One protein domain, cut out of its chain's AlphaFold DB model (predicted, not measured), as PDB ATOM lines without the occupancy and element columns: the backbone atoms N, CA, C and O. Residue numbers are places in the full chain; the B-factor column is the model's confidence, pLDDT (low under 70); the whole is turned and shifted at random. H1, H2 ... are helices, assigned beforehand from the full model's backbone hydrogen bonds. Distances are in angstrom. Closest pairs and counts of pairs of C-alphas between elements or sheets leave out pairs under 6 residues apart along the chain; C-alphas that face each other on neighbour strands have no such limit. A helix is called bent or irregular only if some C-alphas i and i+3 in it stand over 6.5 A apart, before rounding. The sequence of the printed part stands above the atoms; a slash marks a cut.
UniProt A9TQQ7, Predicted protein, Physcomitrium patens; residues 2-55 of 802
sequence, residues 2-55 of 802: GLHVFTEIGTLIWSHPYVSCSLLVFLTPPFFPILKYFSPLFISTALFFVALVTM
ATOM      1  N   GLY A   2     107.335 158.601 164.495       87.38
ATOM      2  CA  GLY A   2     107.031 158.957 165.900       87.38
ATOM      3  C   GLY A   2     108.162 158.771 166.930       87.38
ATOM      4  O   GLY A   2     108.407 159.674 167.720       87.38
ATOM      5  N   LEU A   3     108.909 157.657 166.882       89.88
ATOM      6  CA  LEU A   3     110.036 157.409 167.799       89.88
ATOM      7  C   LEU A   3     111.135 158.486 167.746       89.88
ATOM      8  O   LEU A   3     111.706 158.793 168.785       89.88
ATOM      9  N   HIS A   4     111.391 159.087 166.577       91.38
ATOM     10  CA  HIS A   4     112.406 160.135 166.415       91.38
ATOM     11  C   HIS A   4     112.048 161.390 167.222       91.38
ATOM     12  O   HIS A   4     112.871 161.924 167.960       91.38
ATOM     13  N   VAL A   5     110.771 161.784 167.162       93.19
ATOM     14  CA  VAL A   5     110.235 162.939 167.891       93.19
ATOM     15  C   VAL A   5     110.317 162.709 169.402       93.19
ATOM     16  O   VAL A   5     110.703 163.608 170.144       93.19
ATOM     17  N   PHE A   6     110.034 161.490 169.878       91.75
ATOM     18  CA  PHE A   6     110.215 161.152 171.294       91.75
ATOM     19  C   PHE A   6     111.685 161.180 171.728       91.75
ATOM     20  O   PHE A   6     111.969 161.647 172.831       91.75
ATOM     21  N   THR A   7     112.626 160.741 170.884       93.12
ATOM     22  CA  THR A   7     114.060 160.859 171.196       93.12
ATOM     23  C   THR A   7     114.546 162.309 171.200       93.12
ATOM     24  O   THR A   7     115.310 162.663 172.091       93.12
ATOM     25  N   GLU A   8     114.066 163.165 170.292       94.88
ATOM     26  CA  GLU A   8     114.399 164.603 170.260       94.88
ATOM     27  C   GLU A   8     113.820 165.365 171.459       94.88
ATOM     28  O   GLU A   8     114.500 166.190 172.066       94.88
ATOM     29  N   ILE A   9     112.583 165.060 171.861       94.00
ATOM     30  CA  ILE A   9     111.994 165.606 173.092       94.00
ATOM     31  C   ILE A   9     112.780 165.112 174.316       94.00
ATOM     32  O   ILE A   9     113.058 165.892 175.225       94.00
ATOM     33  N   GLY A  10     113.187 163.839 174.328       93.38
ATOM     34  CA  GLY A  10     114.021 163.263 175.381       93.38
ATOM     35  C   GLY A  10     115.371 163.968 175.524       93.38
ATOM     36  O   GLY A  10     115.739 164.349 176.635       93.38
ATOM     37  N   THR A  11     116.090 164.204 174.420       94.44
ATOM     38  CA  THR A  11     117.373 164.924 174.452       94.44
ATOM     39  C   THR A  11     117.202 166.393 174.827       94.44
ATOM     40  O   THR A  11     118.014 166.889 175.602       94.44
ATOM     41  N   LEU A  12     116.129 167.062 174.387       94.31
ATOM     42  CA  LEU A  12     115.821 168.447 174.766       94.31
ATOM     43  C   LEU A  12     115.524 168.596 176.269       94.31
ATOM     44  O   LEU A  12     116.002 169.536 176.912       94.31
ATOM     45  N   ILE A  13     114.760 167.665 176.850       95.25
ATOM     46  CA  ILE A  13     114.508 167.623 178.300       95.25
ATOM     47  C   ILE A  13     115.820 167.360 179.049       95.25
ATOM     48  O   ILE A  13     116.086 168.011 180.059       95.25
ATOM     49  N   TRP A  14     116.663 166.452 178.548       94.69
ATOM     50  CA  TRP A  14     117.935 166.098 179.185       94.69
ATOM     51  C   TRP A  14     118.984 167.220 179.114       94.69
ATOM     52  O   TRP A  14     119.758 167.395 180.053       94.69
ATOM     53  N   SER A  15     119.006 168.013 178.036       96.69
ATOM     54  CA  SER A  15     119.951 169.126 177.864       96.69
ATOM     55  C   SER A  15     119.616 170.363 178.702       96.69
ATOM     56  O   SER A  15     120.480 171.218 178.896       96.69
ATOM     57  N   HIS A  16     118.389 170.478 179.220       96.44
ATOM     58  CA  HIS A  16     117.961 171.610 180.039       96.44
ATOM     59  C   HIS A  16     117.654 171.175 181.482       96.44
ATOM     60  O   HIS A  16     116.540 170.722 181.756       96.44
ATOM     61  N   PRO A  17     118.578 171.375 182.449       92.56
ATOM     62  CA  PRO A  17     118.393 170.901 183.823       92.56
ATOM     63  C   PRO A  17     117.145 171.498 184.491       92.56
ATOM     64  O   PRO A  17     116.462 170.800 185.232       92.56
ATOM     65  N   TYR A  18     116.784 172.747 184.171       96.38
ATOM     66  CA  TYR A  18     115.546 173.376 184.646       96.38
ATOM     67  C   TYR A  18     114.278 172.736 184.071       96.38
ATOM     68  O   TYR A  18     113.293 172.608 184.794       96.38
ATOM     69  N   VAL A  19     114.286 172.310 182.804       94.25
ATOM     70  CA  VAL A  19     113.144 171.620 182.181       94.25
ATOM     71  C   VAL A  19     113.019 170.210 182.751       94.25
ATOM     72  O   VAL A  19     111.931 169.837 183.173       94.25
ATOM     73  N   SER A  20     114.127 169.470 182.861       95.06
ATOM     74  CA  SER A  20     114.173 168.159 183.526       95.06
ATOM     75  C   SER A  20     113.680 168.231 184.977       95.06
ATOM     76  O   SER A  20     112.793 167.475 185.372       95.06
ATOM     77  N   CYS A  21     114.173 169.198 185.759       90.31
ATOM     78  CA  CYS A  21     113.751 169.415 187.141       90.31
ATOM     79  C   CYS A  21     112.275 169.832 187.234       90.31
ATOM     80  O   CYS A  21     111.544 169.279 188.050       90.31
ATOM     81  N   SER A  22     111.801 170.731 186.366       93.75
ATOM     82  CA  SER A  22     110.384 171.128 186.342       93.75
ATOM     83  C   SER A  22     109.481 169.951 185.978       93.75
ATOM     84  O   SER A  22     108.462 169.741 186.628       93.75
ATOM     85  N   LEU A  23     109.865 169.145 184.983       94.25
ATOM     86  CA  LEU A  23     109.148 167.928 184.597       94.25
ATOM     87  C   LEU A  23     109.101 166.929 185.763       94.25
ATOM     88  O   LEU A  23     108.036 166.389 186.055       94.25
ATOM     89  N   LEU A  24     110.218 166.737 186.471       90.75
ATOM     90  CA  LEU A  24     110.278 165.946 187.703       90.75
ATOM     91  C   LEU A  24     109.318 166.482 188.770       90.75
ATOM     92  O   LEU A  24     108.569 165.690 189.336       90.75
ATOM     93  N   VAL A  25     109.295 167.796 189.019       93.56
ATOM     94  CA  VAL A  25     108.396 168.449 189.992       93.56
ATOM     95  C   VAL A  25     106.922 168.287 189.604       93.56
ATOM     96  O   VAL A  25     106.101 167.963 190.458       93.56
ATOM     97  N   PHE A  26     106.563 168.436 188.327       94.81
ATOM     98  CA  PHE A  26     105.182 168.234 187.863       94.81
ATOM     99  C   PHE A  26     104.754 166.760 187.857       94.81
ATOM    100  O   PHE A  26     103.584 166.463 188.098       94.81
ATOM    101  N   LEU A  27     105.682 165.828 187.621       90.81
ATOM    102  CA  LEU A  27     105.414 164.391 187.685       90.81
ATOM    103  C   LEU A  27     105.478 163.837 189.117       90.81
ATOM    104  O   LEU A  27     104.890 162.789 189.375       90.81
ATOM    105  N   THR A  28     106.130 164.502 190.077       89.31
ATOM    106  CA  THR A  28     106.272 163.932 191.429       89.31
ATOM    107  C   THR A  28     104.932 163.663 192.110       89.31
ATOM    108  O   THR A  28     104.794 162.563 192.626       89.31
ATOM    109  N   PRO A  29     103.925 164.563 192.111       92.94
ATOM    110  CA  PRO A  29     102.664 164.330 192.818       92.94
ATOM    111  C   PRO A  29     101.918 163.038 192.422       92.94
ATOM    112  O   PRO A  29     101.640 162.247 193.326       92.94
ATOM    113  N   PRO A  30     101.631 162.741 191.132       92.69
ATOM    114  CA  PRO A  30     100.984 161.479 190.760       92.69
ATOM    115  C   PRO A  30     101.885 160.253 190.966       92.69
ATOM    116  O   PRO A  30     101.380 159.174 191.274       92.69
ATOM    117  N   PHE A  31     103.208 160.398 190.841       90.19
ATOM    118  CA  PHE A  31     104.146 159.294 191.057       90.19
ATOM    119  C   PHE A  31     104.566 159.117 192.526       90.19
ATOM    120  O   PHE A  31     105.147 158.088 192.850       90.19
ATOM    121  N   PHE A  32     104.245 160.036 193.442       92.06
ATOM    122  CA  PHE A  32     104.681 159.989 194.843       92.06
ATOM    123  C   PHE A  32     104.243 158.717 195.591       92.06
ATOM    124  O   PHE A  32     105.075 158.158 196.306       92.06
ATOM    125  N   PRO A  33     103.013 158.181 195.421       91.06
ATOM    126  CA  PRO A  33     102.642 156.903 196.027       91.06
ATOM    127  C   PRO A  33     103.516 155.758 195.500       91.06
ATOM    128  O   PRO A  33     104.035 154.969 196.284       91.06
ATOM    129  N   ILE A  34     103.734 155.711 194.182       92.19
ATOM    130  CA  ILE A  34     104.550 154.694 193.505       92.19
ATOM    131  C   ILE A  34     106.001 154.797 193.990       92.19
ATOM    132  O   ILE A  34     106.559 153.817 194.473       92.19
ATOM    133  N   LEU A  35     106.592 155.990 193.951       87.44
ATOM    134  CA  LEU A  35     107.939 156.261 194.449       87.44
ATOM    135  C   LEU A  35     108.076 155.915 195.933       87.44
ATOM    136  O   LEU A  35     109.103 155.376 196.316       87.44
ATOM    137  N   LYS A  36     107.055 156.144 196.766       92.88
ATOM    138  CA  LYS A  36     107.067 155.729 198.175       92.88
ATOM    139  C   LYS A  36     107.097 154.205 198.317       92.88
ATOM    140  O   LYS A  36     108.006 153.700 198.972       92.88
ATOM    141  N   TYR A  37     106.163 153.482 197.691       95.25
ATOM    142  CA  TYR A  37     106.098 152.013 197.751       95.25
ATOM    143  C   TYR A  37     107.334 151.332 197.152       95.25
ATOM    144  O   TYR A  37     107.839 150.365 197.716       95.25
ATOM    145  N   PHE A  38     107.853 151.853 196.040       94.50
ATOM    146  CA  PHE A  38     109.020 151.304 195.353       94.50
ATOM    147  C   PHE A  38     110.348 151.953 195.771       94.50
ATOM    148  O   PHE A  38     111.387 151.536 195.267       94.50
ATOM    149  N   SER A  39     110.370 152.916 196.705       94.75
ATOM    150  CA  SER A  39     111.621 153.557 197.156       94.75
ATOM    151  C   SER A  39     112.694 152.565 197.619       94.75
ATOM    152  O   SER A  39     113.834 152.745 197.192       94.75
ATOM    153  N   PRO A  40     112.401 151.473 198.362       92.12
ATOM    154  CA  PRO A  40     113.439 150.514 198.738       92.12
ATOM    155  C   PRO A  40     114.003 149.776 197.519       92.12
ATOM    156  O   PRO A  40     115.195 149.491 197.465       92.12
ATOM    157  N   LEU A  41     113.165 149.515 196.507       93.38
ATOM    158  CA  LEU A  41     113.564 148.861 195.261       93.38
ATOM    159  C   LEU A  41     114.393 149.797 194.370       93.38
ATOM    160  O   LEU A  41     115.413 149.373 193.833       93.38
ATOM    161  N   PHE A  42     114.005 151.071 194.245       89.62
ATOM    162  CA  PHE A  42     114.774 152.088 193.520       89.62
ATOM    163  C   PHE A  42     116.114 152.385 194.197       89.62
ATOM    164  O   PHE A  42     117.126 152.480 193.512       89.62
ATOM    165  N   ILE A  43     116.154 152.470 195.530       91.81
ATOM    166  CA  ILE A  43     117.403 152.650 196.283       91.81
ATOM    167  C   ILE A  43     118.284 151.405 196.146       91.81
ATOM    168  O   ILE A  43     119.463 151.539 195.838       91.81
ATOM    169  N   SER A  44     117.729 150.197 196.290       94.56
ATOM    170  CA  SER A  44     118.472 148.940 196.122       94.56
ATOM    171  C   SER A  44     119.046 148.789 194.708       94.56
ATOM    172  O   SER A  44     120.232 148.514 194.549       94.56
ATOM    173  N   THR A  45     118.251 149.056 193.666       90.94
ATOM    174  CA  THR A  45     118.729 149.012 192.272       90.94
ATOM    175  C   THR A  45     119.740 150.115 191.967       90.94
ATOM    176  O   THR A  45     120.750 149.830 191.329       90.94
ATOM    177  N   ALA A  46     119.549 151.342 192.462       92.12
ATOM    178  CA  ALA A  46     120.537 152.413 192.325       92.12
ATOM    179  C   ALA A  46     121.859 152.064 193.027       92.12
ATOM    180  O   ALA A  46     122.917 152.203 192.420       92.12
ATOM    181  N   LEU A  47     121.813 151.546 194.259       92.75
ATOM    182  CA  LEU A  47     122.995 151.076 194.988       92.75
ATOM    183  C   LEU A  47     123.666 149.888 194.288       92.75
ATOM    184  O   LEU A  47     124.890 149.836 194.246       92.75
ATOM    185  N   PHE A  48     122.899 148.978 193.686       92.12
ATOM    186  CA  PHE A  48     123.426 147.874 192.883       92.12
ATOM    187  C   PHE A  48     124.125 148.370 191.608       92.12
ATOM    188  O   PHE A  48     125.232 147.926 191.310       92.12
ATOM    189  N   PHE A  49     123.549 149.335 190.884       90.19
ATOM    190  CA  PHE A  49     124.214 149.962 189.735       90.19
ATOM    191  C   PHE A  49     125.457 150.756 190.144       90.19
ATOM    192  O   PHE A  49     126.485 150.650 189.477       90.19
ATOM    193  N   VAL A  50     125.402 151.498 191.254       91.75
ATOM    194  CA  VAL A  50     126.580 152.164 191.823       91.75
ATOM    195  C   VAL A  50     127.645 151.125 192.167       91.75
ATOM    196  O   VAL A  50     128.774 151.300 191.737       91.75
ATOM    197  N   ALA A  51     127.302 150.021 192.837       92.06
ATOM    198  CA  ALA A  51     128.236 148.943 193.163       92.06
ATOM    199  C   ALA A  51     128.856 148.295 191.912       92.06
ATOM    200  O   ALA A  51     130.070 148.111 191.866       92.06
ATOM    201  N   LEU A  52     128.066 148.015 190.867       89.00
ATOM    202  CA  LEU A  52     128.575 147.508 189.585       89.00
ATOM    203  C   LEU A  52     129.571 148.478 188.926       89.00
ATOM    204  O   LEU A  52     130.564 148.039 188.345       89.00
ATOM    205  N   VAL A  53     129.327 149.787 189.019       88.44
ATOM    206  CA  VAL A  53     130.206 150.822 188.451       88.44
ATOM    207  C   VAL A  53     131.450 151.062 189.319       88.44
ATOM    208  O   VAL A  53     132.538 151.231 188.772       88.44
ATOM    209  N   THR A  54     131.323 151.065 190.651       88.38
ATOM    210  CA  THR A  54     132.422 151.377 191.585       88.38
ATOM    211  C   THR A  54     133.346 150.196 191.842       88.38
ATOM    212  O   THR A  54     134.560 150.391 191.862       88.38
ATOM    213  N   MET A  55     132.816 148.977 191.992       85.12
ATOM    214  CA  MET A  55     133.649 147.770 192.027       85.12
ATOM    215  C   MET A  55     134.284 147.531 190.656       85.12
ATOM    216  O   MET A  55     135.450 147.146 190.568       85.12
TER     217      MET A  55
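Overview. This is residues 2 to 55 of the 802 residues of the protein "Predicted protein" of Physcomitrium patens (UniProt A9TQQ7). Picture an open arch of helix with no packed core: the long, bent helix H2 makes the arch, its arm H2a kinked partway along and its arm H2b forming one leg, while H1 turns off crosswise at the foot of the other leg. H1 meets H2a at a corner, and H2b sticks out with no helix packed on it. The printed part has 54 residues with two named helices, H1 then H2, and no named strand; its class is all helix. It is only just loose, close to extended, with a radius of gyration of the C-alphas of 14.5 A and spans of 34 by 30 by 23 A.

Along the chain. Find C-alpha 2 at (107.031, 158.957, 165.900); from there H1, residues 2 to 15, runs 20.3 A. By its hydrogen bonds H2, residues 17 to 55, was assigned as one helix, but it is bent: C-alphas 37 and 40 are 7.6 A apart. Its arm H2a, residues 17 to 37, begins with C-alpha 17 at (118.393, 170.901, 183.823) and spans 26.5 A. H2a is irregular, with C-alphas 30 and 33 lying 7.2 A apart, and has a kink of 82 degrees near residue 30. Its arm H2b, residues 40 to 55, runs 21.5 A to C-alpha 55 at (133.649, 147.770, 192.027).

Arrangement. Look at Ile 13 and Ser 20, whose C-alphas, 5.3 A apart, are the closest of H1 and H2a. These two only just touch, with 3 pairs of C-alphas within 8 A, and only at the corner by their link, through residues 13 to 14 and 19 to 20 alone. Their lines are about perpendicular, at 76 degrees. H2a and H2b stand at a steep tilt of 57 degrees. H1 and H2b are apart. In H1 and H2b every O i to N i+4 pair is within hydrogen-bond range; in H2a 13 of 17 are.

Size, cuts and confidence. The two C-alphas farthest apart are those of Gly 2 and Met 55, at 38.9 A. Residues 2 to 9, 14 to 19 and 24 to 55 stand free. The link from H1 to H2 is tight, and the printed part has no cut. The mean pLDDT of the printed part is 92.3, and no printed residue is under 70.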